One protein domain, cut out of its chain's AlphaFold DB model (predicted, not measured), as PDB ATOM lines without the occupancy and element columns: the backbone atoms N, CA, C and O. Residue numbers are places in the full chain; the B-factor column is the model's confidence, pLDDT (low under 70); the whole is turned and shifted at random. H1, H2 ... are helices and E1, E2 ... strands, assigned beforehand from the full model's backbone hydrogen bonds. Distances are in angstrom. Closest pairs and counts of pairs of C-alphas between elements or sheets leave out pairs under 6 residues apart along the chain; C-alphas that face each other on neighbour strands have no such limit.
ATOM      1  N   GLU A  13     131.026 121.493  81.817       42.88
ATOM      2  CA  GLU A  13     132.169 122.322  82.209       42.88
ATOM      3  C   GLU A  13     132.826 123.100  81.047       42.88
ATOM      4  O   GLU A  13     133.383 124.174  81.265       42.88
ATOM      5  N   ILE A  14     132.779 122.624  79.796       49.03
ATOM      6  CA  ILE A  14     133.323 123.385  78.643       49.03
ATOM      7  C   ILE A  14     132.374 124.513  78.244       49.03
ATOM      8  O   ILE A  14     132.814 125.585  77.829       49.03
ATOM      9  N   LEU A  15     131.081 124.251  78.403       47.41
ATOM     10  CA  LEU A  15     130.007 125.216  78.258       47.41
ATOM     11  C   LEU A  15     130.172 126.360  79.285       47.41
ATOM     12  O   LEU A  15     130.063 127.522  78.915       47.41
ATOM     13  N   ASP A  16     130.570 126.057  80.524       45.91
ATOM     14  CA  ASP A  16     130.714 127.054  81.603       45.91
ATOM     15  C   ASP A  16     132.102 127.746  81.663       45.91
ATOM     16  O   ASP A  16     132.271 128.785  82.300       45.91
ATOM     17  N   SER A  17     133.131 127.203  80.996       44.47
ATOM     18  CA  SER A  17     134.532 127.659  81.150       44.47
ATOM     19  C   SER A  17     135.039 128.649  80.097       44.47
ATOM     20  O   SER A  17     136.195 129.084  80.168       44.47
ATOM     21  N   LYS A  18     134.227 129.039  79.111       47.78
ATOM     22  CA  LYS A  18     134.684 129.924  78.033       47.78
ATOM     23  C   LYS A  18     133.791 131.147  77.914       47.78
ATOM     24  O   LYS A  18     132.665 131.069  77.456       47.78
ATOM     25  N   SER A  19     134.370 132.314  78.195       48.22
ATOM     26  CA  SER A  19     133.842 133.651  77.875       48.22
ATOM     27  C   SER A  19     133.720 133.918  76.358       48.22
ATOM     28  O   SER A  19     133.938 135.043  75.900       48.22
ATOM     29  N   ARG A  20     133.528 132.875  75.550       63.56
ATOM     30  CA  ARG A  20     133.583 132.902  74.088       63.56
ATOM     31  C   ARG A  20     132.174 132.693  73.538       63.56
ATOM     32  O   ARG A  20     131.421 131.925  74.130       63.56
ATOM     33  N   PRO A  21     131.809 133.360  72.431       79.06
ATOM     34  CA  PRO A  21     130.430 133.358  71.978       79.06
ATOM     35  C   PRO A  21     130.049 131.972  71.450       79.06
ATOM     36  O   PRO A  21     130.657 131.450  70.510       79.06
ATOM     37  N   LEU A  22     129.040 131.390  72.092       85.56
ATOM     38  CA  LEU A  22     128.270 130.261  71.589       85.56
ATOM     39  C   LEU A  22     127.011 130.801  70.908       85.56
ATOM     40  O   LEU A  22     126.514 131.860  71.282       85.56
ATOM     41  N   ARG A  23     126.493 130.086  69.910       89.38
ATOM     42  CA  ARG A  23     125.194 130.398  69.294       89.38
ATOM     43  C   ARG A  23     124.517 129.154  68.748       89.38
ATOM     44  O   ARG A  23     125.203 128.254  68.260       89.38
ATOM     45  N   ILE A  24     123.189 129.133  68.769       89.56
ATOM     46  CA  ILE A  24     122.409 128.101  68.084       89.56
ATOM     47  C   ILE A  24     122.338 128.483  66.603       89.56
ATOM     48  O   ILE A  24     121.970 129.602  66.249       89.56
ATOM     49  N   LEU A  25     122.743 127.562  65.733       90.31
ATOM     50  CA  LEU A  25     122.611 127.699  64.286       90.31
ATOM     51  C   LEU A  25     121.309 127.090  63.778       90.31
ATOM     52  O   LEU A  25     120.720 127.638  62.854       90.31
ATOM     53  N   ASP A  26     120.904 125.957  64.355       89.31
ATOM     54  CA  ASP A  26     119.755 125.197  63.874       89.31
ATOM     55  C   ASP A  26     119.137 124.319  64.970       89.31
ATOM     56  O   ASP A  26     119.822 123.912  65.917       89.31
ATOM     57  N   GLU A  27     117.853 124.010  64.804       90.19
ATOM     58  CA  GLU A  27     117.085 123.060  65.611       90.19
ATOM     59  C   GLU A  27     116.654 121.889  64.722       90.19
ATOM     60  O   GLU A  27     115.950 122.053  63.730       90.19
ATOM     61  N   VAL A  28     117.065 120.682  65.098       87.12
ATOM     62  CA  VAL A  28     116.780 119.446  64.372       87.12
ATOM     63  C   VAL A  28     115.751 118.642  65.154       87.12
ATOM     64  O   VAL A  28     116.053 118.075  66.209       87.12
ATOM     65  N   ILE A  29     114.537 118.577  64.611       85.12
ATOM     66  CA  ILE A  29     113.422 117.804  65.160       85.12
ATOM     67  C   ILE A  29     113.299 116.511  64.335       85.12
ATOM     68  O   ILE A  29     113.000 116.593  63.145       85.12
ATOM     69  N   PRO A  30     113.573 115.326  64.909       81.38
ATOM     70  CA  PRO A  30     113.427 114.065  64.185       81.38
ATOM     71  C   PRO A  30     111.952 113.783  63.860       81.38
ATOM     72  O   PRO A  30     111.085 113.966  64.712       81.38
ATOM     73  N   GLU A  31     111.675 113.335  62.630       73.12
ATOM     74  CA  GLU A  31     110.299 113.160  62.143       73.12
ATOM     75  C   GLU A  31     109.677 111.787  62.476       73.12
ATOM     76  O   GLU A  31     108.462 111.743  62.569       73.12
ATOM     77  N   ASP A  32     110.448 110.713  62.738       63.44
ATOM     78  CA  ASP A  32     109.938 109.390  63.180       63.44
ATOM     79  C   ASP A  32     111.070 108.459  63.706       63.44
ATOM     80  O   ASP A  32     112.133 108.365  63.084       63.44
ATOM     81  N   GLY A  33     110.858 107.730  64.819       55.31
ATOM     82  CA  GLY A  33     111.804 106.737  65.389       55.31
ATOM     83  C   GLY A  33     111.697 106.542  66.916       55.31
ATOM     84  O   GLY A  33     110.954 107.263  67.565       55.31
ATOM     85  N   GLU A  34     112.417 105.573  67.508       55.25
ATOM     86  CA  GLU A  34     112.404 105.327  68.973       55.25
ATOM     87  C   GLU A  34     113.242 106.341  69.788       55.25
ATOM     88  O   GLU A  34     112.978 106.517  70.973       55.25
ATOM     89  N   ASP A  35     114.159 107.088  69.152       58.78
ATOM     90  CA  ASP A  35     114.932 108.181  69.772       58.78
ATOM     91  C   ASP A  35     114.548 109.545  69.166       58.78
ATOM     92  O   ASP A  35     115.214 110.085  68.280       58.78
ATOM     93  N   LEU A  36     113.437 110.107  69.660       69.44
ATOM     94  CA  LEU A  36     112.818 111.365  69.201       69.44
ATOM     95  C   LEU A  36     113.407 112.632  69.841       69.44
ATOM     96  O   LEU A  36     112.747 113.673  69.885       69.44
ATOM     97  N   GLU A  37     114.610 112.569  70.410       78.38
ATOM     98  CA  GLU A  37     115.148 113.748  71.080       78.38
ATOM     99  C   GLU A  37     115.454 114.857  70.061       78.38
ATOM    100  O   GLU A  37     116.110 114.633  69.048       78.38
ATOM    101  N   THR A  38     114.969 116.073  70.315       84.12
ATOM    102  CA  THR A  38     115.370 117.263  69.557       84.12
ATOM    103  C   THR A  38     116.850 117.551  69.799       84.12
ATOM    104  O   THR A  38     117.324 117.495  70.937       84.12
ATOM    105  N   TYR A  39     117.577 117.918  68.747       88.88
ATOM    106  CA  TYR A  39     118.977 118.325  68.843       88.88
ATOM    107  C   TYR A  39     119.164 119.749  68.335       88.88
ATOM    108  O   TYR A  39     118.477 120.186  67.422       88.88
ATOM    109  N   TYR A  40     120.154 120.443  68.880       88.38
ATOM    110  CA  TYR A  40     120.564 121.770  68.454       88.38
ATOM    111  C   TYR A  40     121.958 121.711  67.850       88.38
ATOM    112  O   TYR A  40     122.858 121.056  68.386       88.38
ATOM    113  N   ILE A  41     122.146 122.413  66.736       89.38
ATOM    114  CA  ILE A  41     123.466 122.647  66.159       89.38
ATOM    115  C   ILE A  41     124.012 123.919  66.792       89.38
ATOM    116  O   ILE A  41     123.560 125.020  66.490       89.38
ATOM    117  N   VAL A  42     124.974 123.772  67.692       89.75
ATOM    118  CA  VAL A  42     125.608 124.875  68.415       89.75
ATOM    119  C   VAL A  42     126.964 125.160  67.791       89.75
ATOM    120  O   VAL A  42     127.766 124.252  67.584       89.75
ATOM    121  N   GLN A  43     127.243 126.427  67.508       88.88
ATOM    122  CA  GLN A  43     128.557 126.866  67.064       88.88
ATOM    123  C   GLN A  43     129.306 127.547  68.202       88.88
ATOM    124  O   GLN A  43     128.765 128.422  68.875       88.88
ATOM    125  N   HIS A  44     130.571 127.184  68.359       86.00
ATOM    126  CA  HIS A  44     131.538 127.839  69.226       86.00
ATOM    127  C   HIS A  44     132.570 128.580  68.376       86.00
ATOM    128  O   HIS A  44     133.199 127.997  67.488       86.00
ATOM    129  N   GLU A  45     132.765 129.865  68.659       85.25
ATOM    130  CA  GLU A  45     133.804 130.668  68.020       85.25
ATOM    131  C   GLU A  45     135.104 130.652  68.838       85.25
ATOM    132  O   GLU A  45     135.165 131.077  69.996       85.25
ATOM    133  N   GLY A  46     136.187 130.203  68.212       82.81
ATOM    134  CA  GLY A  46     137.524 130.225  68.779       82.81
ATOM    135  C   GLY A  46     138.384 131.338  68.189       82.81
ATOM    136  O   GLY A  46     138.504 131.468  66.974       82.81
ATOM    137  N   ARG A  47     139.032 132.116  69.063       83.38
ATOM    138  CA  ARG A  47     140.081 133.075  68.692       83.38
ATOM    139  C   ARG A  47     141.395 132.732  69.388       83.38
ATOM    140  O   ARG A  47     141.391 132.273  70.537       83.38
ATOM    141  N   SER A  48     142.504 132.955  68.693       83.19
ATOM    142  CA  SER A  48     143.859 132.912  69.245       83.19
ATOM    143  C   SER A  48     144.702 133.981  68.584       83.19
ATOM    144  O   SER A  48     144.685 134.126  67.363       83.19
ATOM    145  N   GLU A  49     145.477 134.678  69.396       86.44
ATOM    146  CA  GLU A  49     146.533 135.560  68.928       86.44
ATOM    147  C   GLU A  49     147.841 134.775  68.867       86.44
ATOM    148  O   GLU A  49     148.188 134.051  69.800       86.44
ATOM    149  N   GLU A  50     148.566 134.909  67.766       84.25
ATOM    150  CA  GLU A  50     149.895 134.339  67.590       84.25
ATOM    151  C   GLU A  50     150.864 135.460  67.213       84.25
ATOM    152  O   GLU A  50     150.674 136.182  66.230       84.25
ATOM    153  N   LYS A  51     151.907 135.639  68.029       82.12
ATOM    154  CA  LYS A  51     152.990 136.577  67.725       82.12
ATOM    155  C   LYS A  51     153.943 135.928  66.736       82.12
ATOM    156  O   LYS A  51     154.466 134.847  66.996       82.12
ATOM    157  N   ILE A  52     154.213 136.614  65.633       78.06
ATOM    158  CA  ILE A  52     155.147 136.122  64.622       78.06
ATOM    159  C   ILE A  52     156.555 136.624  64.966       78.06
ATOM    160  O   ILE A  52     156.991 137.664  64.479       78.06
ATOM    161  N   GLY A  53     157.277 135.897  65.821       81.94
ATOM    162  CA  GLY A  53     158.650 136.253  66.205       81.94
ATOM    163  C   GLY A  53     158.762 137.670  66.788       81.94
ATOM    164  O   GLY A  53     157.978 138.049  67.653       81.94
ATOM    165  N   GLU A  54     159.727 138.456  66.303       85.94
ATOM    166  CA  GLU A  54     159.926 139.867  66.695       85.94
ATOM    167  C   GLU A  54     159.066 140.859  65.887       85.94
ATOM    168  O   GLU A  54     159.218 142.075  66.008       85.94
ATOM    169  N   SER A  55     158.162 140.360  65.042       81.19
ATOM    170  CA  SER A  55     157.276 141.201  64.245       81.19
ATOM    171  C   SER A  55     156.337 142.024  65.138       81.19
ATOM    172  O   SER A  55     155.755 141.479  66.080       81.19
ATOM    173  N   PRO A  56     156.085 143.308  64.814       81.31
ATOM    174  CA  PRO A  56     155.037 144.087  65.474       81.31
ATOM    175  C   PRO A  56     153.622 143.615  65.091       81.31
ATOM    176  O   PRO A  56     152.642 144.098  65.655       81.31
ATOM    177  N   TYR A  57     153.495 142.697  64.125       75.81
ATOM    178  CA  TYR A  57     152.216 142.151  63.686       75.81
ATOM    179  C   TYR A  57     151.790 140.951  64.539       75.81
ATOM    180  O   TYR A  57     152.560 140.016  64.766       75.81
ATOM    181  N   VAL A  58     150.521 140.963  64.946       81.88
ATOM    182  CA  VAL A  58     149.852 139.847  65.621       81.88
ATOM    183  C   VAL A  58     148.951 139.143  64.615       81.88
ATOM    184  O   VAL A  58     148.102 139.775  63.979       81.88
ATOM    185  N   LEU A  59     149.128 137.832  64.471       83.12
ATOM    186  CA  LEU A  59     148.217 137.007  63.696       83.12
ATOM    187  C   LEU A  59     147.004 136.676  64.562       83.12
ATOM    188  O   LEU A  59     147.134 136.072  65.622       83.12
ATOM    189  N   ASN A  60     145.822 137.046  64.090       82.25
ATOM    190  CA  ASN A  60     144.568 136.651  64.715       82.25
ATOM    191  C   ASN A  60     144.022 135.425  63.990       82.25
ATOM    192  O   ASN A  60     143.551 135.521  62.856       82.25
ATOM    193  N   LYS A  61     144.088 134.266  64.641       83.31
ATOM    194  CA  LYS A  61     143.478 133.035  64.147       83.31
ATOM    195  C   LYS A  61     142.046 132.946  64.656       83.31
ATOM    196  O   LYS A  61     141.818 132.918  65.864       83.31
ATOM    197  N   LEU A  62     141.106 132.865  63.722       85.06
ATOM    198  CA  LEU A  62     139.687 132.617  63.963       85.06
ATOM    199  C   LEU A  62     139.341 131.207  63.477       85.06
ATOM    200  O   LEU A  62     139.743 130.820  62.378       85.06
ATOM    201  N   TRP A  63     138.611 130.441  64.280       84.06
ATOM    202  CA  TRP A  63     138.064 129.143  63.888       84.06
ATOM    203  C   TRP A  63     136.682 128.928  64.499       84.06
ATOM    204  O   TRP A  63     136.312 129.581  65.472       84.06
ATOM    205  N   PHE A  64     135.933 127.991  63.929       86.25
ATOM    206  CA  PHE A  64     134.593 127.641  64.382       86.25
ATOM    207  C   PHE A  64     134.522 126.144  64.642       86.25
ATOM    208  O   PHE A  64     135.022 125.346  63.849       86.25
ATOM    209  N   GLU A  65     133.902 125.776  65.754       86.31
ATOM    210  CA  GLU A  65     133.585 124.394  66.095       86.31
ATOM    211  C   GLU A  65     132.070 124.244  66.120       86.31
ATOM    212  O   GLU A  65     131.367 125.142  66.583       86.31
ATOM    213  N   HIS A  66     131.569 123.126  65.607       86.19
ATOM    214  CA  HIS A  66     130.144 122.831  65.580       86.19
ATOM    215  C   HIS A  66     129.868 121.602  66.430       86.19
ATOM    216  O   HIS A  66     130.585 120.600  66.351       86.19
ATOM    217  N   TYR A  67     128.809 121.682  67.219       84.38
ATOM    218  CA  TYR A  67     128.378 120.634  68.120       84.38
ATOM    219  C   TYR A  67     126.919 120.322  67.865       84.38
ATOM    220  O   TYR A  67     126.098 121.224  67.728       84.38
ATOM    221  N   ARG A  68     126.592 119.038  67.847       86.56
ATOM    222  CA  ARG A  68     125.229 118.568  68.030       86.56
ATOM    223  C   ARG A  68     125.020 118.363  69.522       86.56
ATOM    224  O   ARG A  68     125.712 117.538  70.119       86.56
ATOM    225  N   VAL A  69     124.094 119.112  70.104       85.19
ATOM    226  CA  VAL A  69     123.772 119.073  71.535       85.19
ATOM    227  C   VAL A  69     122.312 118.685  71.684       85.19
ATOM    228  O   VAL A  69     121.449 119.266  71.030       85.19
ATOM    229  N   SER A  70     122.020 117.682  72.504       87.31
ATOM    230  CA  SER A  70     120.639 117.269  72.727       87.31
ATOM    231  C   SER A  70     119.864 118.317  73.530       87.31
ATOM    232  O   SER A  70     120.439 119.098  74.296       87.31
ATOM    233  N   ARG A  71     118.540 118.352  73.372       85.50
ATOM    234  CA  ARG A  71     117.686 119.279  74.121       85.50
ATOM    235  C   ARG A  71     117.793 119.079  75.625       85.50
ATOM    236  O   ARG A  71     117.777 120.063  76.364       85.50
ATOM    237  N   THR A  72     117.923 117.838  76.079       84.88
ATOM    238  CA  THR A  72     118.120 117.542  77.499       84.88
ATOM    239  C   THR A  72     119.401 118.185  78.022       84.88
ATOM    240  O   THR A  72     119.374 118.809  79.083       84.88
ATOM    241  N   GLU A  73     120.499 118.104  77.270       82.69
ATOM    242  CA  GLU A  73     121.772 118.714  77.666       82.69
ATOM    243  C   GLU A  73     121.717 120.246  77.633       82.69
ATOM    244  O   GLU A  73     122.190 120.895  78.570       82.69
ATOM    245  N   MET A  74     121.048 120.833  76.632       85.31
ATOM    246  CA  MET A  74     120.804 122.280  76.603       85.31
ATOM    247  C   MET A  74     120.013 122.743  77.831       85.31
ATOM    248  O   MET A  74     120.371 123.738  78.445       85.31
ATOM    249  N   ILE A  75     118.973 122.007  78.238       85.00
ATOM    250  CA  ILE A  75     118.148 122.368  79.402       85.00
ATOM    251  C   ILE A  75     118.901 122.185  80.727       85.00
ATOM    252  O   ILE A  75     118.650 122.923  81.676       85.00
ATOM    253  N   ARG A  76     119.795 121.197  80.835       82.44
ATOM    254  CA  ARG A  76     120.544 120.921  82.075       82.44
ATOM    255  C   ARG A  76     121.679 121.911  82.328       82.44
ATOM    256  O   ARG A  76     122.047 122.118  83.483       82.44
ATOM    257  N   SER A  77     122.238 122.499  81.274       77.88
ATOM    258  CA  SER A  77     123.318 123.481  81.363       77.88
ATOM    259  C   SER A  77     122.766 124.900  81.516       77.88
ATOM    260  O   SER A  77     121.851 125.285  80.798       77.88
ATOM    261  N   SER A  78     123.350 125.703  82.410       78.75
ATOM    262  CA  SER A  78     123.043 127.138  82.557       78.75
ATOM    263  C   SER A  78     123.171 127.885  81.231       78.75
ATOM    264  O   SER A  78     122.238 128.553  80.802       78.75
ATOM    265  N   ILE A  79     124.294 127.709  80.537       81.75
ATOM    266  CA  ILE A  79     124.534 128.380  79.259       81.75
ATOM    267  C   ILE A  79     123.707 127.785  78.117       81.75
ATOM    268  O   ILE A  79     123.281 128.513  77.229       81.75
ATOM    269  N   GLY A  80     123.430 126.476  78.142       83.94
ATOM    270  CA  GLY A  80     122.506 125.862  77.189       83.94
ATOM    271  C   GLY A  80     121.100 126.447  77.337       83.94
ATOM    272  O   GLY A  80     120.458 126.780  76.342       83.94
ATOM    273  N   TRP A  81     120.657 126.648  78.578       83.69
ATOM    274  CA  TRP A  81     119.384 127.278  78.895       83.69
ATOM    275  C   TRP A  81     119.348 128.731  78.424       83.69
ATOM    276  O   TRP A  81     118.402 129.120  77.739       83.69
ATOM    277  N   ASP A  82     120.384 129.514  78.729       85.56
ATOM    278  CA  ASP A  82     120.485 130.909  78.294       85.56
ATOM    279  C   ASP A  82     120.431 131.019  76.762       85.56
ATOM    280  O   ASP A  82     119.654 131.814  76.232       85.56
ATOM    281  N   LEU A  83     121.139 130.142  76.038       86.38
ATOM    282  CA  LEU A  83     121.082 130.070  74.573       86.38
ATOM    283  C   LEU A  83     119.671 129.753  74.050       86.38
ATOM    284  O   LEU A  83     119.232 130.346  73.064       86.38
ATOM    285  N   LEU A  84     118.931 128.844  74.694       88.69
ATOM    286  CA  LEU A  84     117.541 128.555  74.316       88.69
ATOM    287  C   LEU A  84     116.624 129.763  74.547       88.69
ATOM    288  O   LEU A  84     115.744 130.028  73.724       88.69
ATOM    289  N   VAL A  85     116.815 130.495  75.648       85.75
ATOM    290  CA  VAL A  85     116.037 131.703  75.973       85.75
ATOM    291  C   VAL A  85     116.317 132.814  74.965       85.75
ATOM    292  O   VAL A  85     115.369 133.398  74.435       85.75
ATOM    293  N   GLU A  86     117.589 133.077  74.658       86.06
ATOM    294  CA  GLU A  86     118.007 134.082  73.671       86.06
ATOM    295  C   GLU A  86     117.396 133.827  72.288       86.06
ATOM    296  O   GLU A  86     116.993 134.764  71.598       86.06
ATOM    297  N   HIS A  87     117.279 132.554  71.903       83.94
ATOM    298  CA  HIS A  87     116.701 132.144  70.626       83.94
ATOM    299  C   HIS A  87     115.173 131.956  70.653       83.94
ATOM    300  O   HIS A  87     114.581 131.640  69.621       83.94
ATOM    301  N   GLY A  88     114.511 132.154  71.797       85.44
ATOM    302  CA  GLY A  88     113.060 131.973  71.924       85.44
ATOM    303  C   GLY A  88     112.591 130.514  71.818       85.44
ATOM    304  O   GLY A  88     111.417 130.272  71.550       85.44
ATOM    305  N   LEU A  89     113.492 129.553  72.047       83.62
ATOM    306  CA  LEU A  89     113.269 128.101  71.934       83.62
ATOM    307  C   LEU A  89     112.959 127.436  73.289       83.62
ATOM    308  O   LEU A  89     112.892 126.210  73.406       83.62
ATOM    309  N   GLN A  90     112.789 128.235  74.344       69.19
ATOM    310  CA  GLN A  90     112.542 127.737  75.695       69.19
ATOM    311  C   GLN A  90     111.230 126.922  75.793       69.19
ATOM    312  O   GLN A  90     110.177 127.372  75.331       69.19
ATOM    313  N   PRO A  91     111.241 125.742  76.446       59.88
ATOM    314  CA  PRO A  91     110.011 125.133  76.938       59.88
ATOM    315  C   PRO A  91     109.339 126.023  77.986       59.88
ATOM    316  O   PRO A  91     110.001 126.766  78.701       59.88
ATOM    317  N   SER A  92     108.037 125.840  78.194       56.06
ATOM    318  CA  SER A  92     107.266 126.441  79.296       56.06
ATOM    319  C   SER A  92     107.673 125.971  80.712       56.06
ATOM    320  O   SER A  92     106.907 126.149  81.660       56.06
ATOM    321  N   LEU A  93     108.854 125.361  80.882       51.94
ATOM    322  CA  LEU A  93     109.363 124.879  82.168       51.94
ATOM    323  C   LEU A  93     110.125 125.981  82.927       51.94
ATOM    324  O   LEU A  93     110.745 126.842  82.303       51.94
ATOM    325  N   PRO A  94     110.123 125.956  84.274       52.16
ATOM    326  CA  PRO A  94     110.898 126.899  85.069       52.16
ATOM    327  C   PRO A  94     112.405 126.667  84.896       52.16
ATOM    328  O   PRO A  94     112.861 125.538  84.726       52.16
ATOM    329  N   ASN A  95     113.169 127.758  84.983       53.28
ATOM    330  CA  ASN A  95     114.626 127.777  84.869       53.28
ATOM    331  C   ASN A  95     115.279 126.725  85.806       53.28
ATOM    332  O   ASN A  95     114.976 126.721  87.007       53.28
ATOM    333  N   LEU A 116     119.681 108.240  79.674       34.88
ATOM    334  CA  LEU A 116     119.799 108.403  78.237       34.88
ATOM    335  C   LEU A 116     121.171 109.021  78.064       34.88
ATOM    336  O   LEU A 116     121.438 110.091  78.622       34.88
ATOM    337  N   ASP A 117     122.047 108.248  77.431       34.06
ATOM    338  CA  ASP A 117     123.431 108.601  77.191       34.06
ATOM    339  C   ASP A 117     123.478 110.053  76.705       34.06
ATOM    340  O   ASP A 117     122.902 110.420  75.683       34.06
ATOM    341  N   SER A 118     124.099 110.917  77.504       44.09
ATOM    342  CA  SER A 118     124.294 112.327  77.195       44.09
ATOM    343  C   SER A 118     125.244 112.419  76.005       44.09
ATOM    344  O   SER A 118     126.451 112.195  76.148       44.09
ATOM    345  N   VAL A 119     124.708 112.698  74.819       51.78
ATOM    346  CA  VAL A 119     125.480 112.712  73.576       51.78
ATOM    347  C   VAL A 119     125.662 114.152  73.096       51.78
ATOM    348  O   VAL A 119     124.761 114.763  72.523       51.78
ATOM    349  N   ILE A 120     126.869 114.682  73.298       53.72
ATOM    350  CA  ILE A 120     127.378 115.853  72.578       53.72
ATOM    351  C   ILE A 120     128.343 115.331  71.519       53.72
ATOM    352  O   ILE A 120     129.346 114.702  71.853       53.72
ATOM    353  N   MET A 121     128.041 115.569  70.242       60.69
ATOM    354  CA  MET A 121     128.915 115.163  69.135       60.69
ATOM    355  C   MET A 121     129.522 116.385  68.457       60.69
ATOM    356  O   MET A 121     128.802 117.288  68.033       60.69
ATOM    357  N   LYS A 122     130.847 116.392  68.294       65.56
ATOM    358  CA  LYS A 122     131.535 117.355  67.429       65.56
ATOM    359  C   LYS A 122     131.269 117.002  65.967       65.56
ATOM    360  O   LYS A 122     131.485 115.863  65.558       65.56
ATOM    361  N   LEU A 123     130.828 117.976  65.182       56.44
ATOM    362  CA  LEU A 123     130.672 117.832  63.737       56.44
ATOM    363  C   LEU A 123     131.997 118.242  63.077       56.44
ATOM    364  O   LEU A 123     132.460 119.368  63.273       56.44
ATOM    365  N   THR A 124     132.636 117.303  62.375       59.09
ATOM    366  CA  THR A 124     133.896 117.505  61.634       59.09
ATOM    367  C   THR A 124     133.652 117.927  60.201       59.09
ATOM    368  O   THR A 124     132.769 117.298  59.575       59.09
TER     369      THR A 124
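This is residues 13 to 95 and 116 to 124 of the 124 residues of an uncharacterized protein of Penicillium roqueforti (strain FM164) (UniProt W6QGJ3). A long two-stranded hairpin, E2 and E3, makes the long axis; at one end E1 and the short E4 join its two sides to form a strongly twisted sheet, with H2 and H3 packed on one face of that end. The other end of the hairpin runs on as a bare ribbon to its turn, residues 52 to 57, which sticks out. The printed part has 92 residues with three named helices and four named strands, in the order H1 E1 E2 E3 H2 H3 E4; the sheet's order is E1 E2 E3 E4, antiparallel throughout. The class is mixed, helices and strands, and the whole is loose, with a radius of gyration of the C-alphas of 16.7 A and spans of 58 by 28 by 21 A.

H1 is residues 13 to 16, beginning at C-alpha 13 (132.169, 122.322, 82.209). E1, residues 22 to 28, is 17.4 A long. E2, residues 39 to 51, is 38.6 A long and ends at C-alpha 51 (152.990, 136.577, 67.725). E3, residues 58 to 70, is 37.6 A long. H2 is residues 71 to 76, and H3, residues 78 to 86, is 12.4 A long. E4, residues 120 to 123, ends at C-alpha 123 (130.672, 117.832, 63.737).

E1, E2 and E3 form a meander, each strand the antiparallel neighbour of the one before. In the hairpin E2 and E3, at 163 degrees, N 46 and O 63 are 2.8 A apart, within hydrogen-bond range. In the hairpin E1 and E2, at 151 degrees, N 25 and O 41 are within range at 2.8 A. Edge strand E4 is antiparallel to E3 at 129 degrees, with N 68 and O 121 within range at 2.8 A. H3 is on the sheet at a height of 9.0 A, over E2 and only just over E1, with 3 C-alphas falling on E1; it runs across the strands, at 72 degrees to E2 on the local plane. The closest C-alphas of E1 and H3 are those of Arg 23 and Leu 83, 6.7 A apart. H2 is on the same face. H2 and H3 touch only at the corner, closest at the C-alphas of Met 74 and Gly 80, 4.0 A. H1 is not on the sheet but touches H3, closest at the C-alphas of Leu 15 and Ile 79, 6.4 A. In H2 and H3 every O i to N i+4 pair is within hydrogen-bond range; H1 is too short for such a pair.

The C-alphas farthest apart, those of Glu 34 and Glu 54, are 58.8 A apart. Residues 96 to 115 are not printed, and C-alphas 95 and 116 are 21.1 A apart across the cut. Of the links printed whole, none is long. The mean pLDDT of the printed part is 75.0; residues 13 to 20, 32 to 36, 90 to 95 and 116 to 124 are under 70.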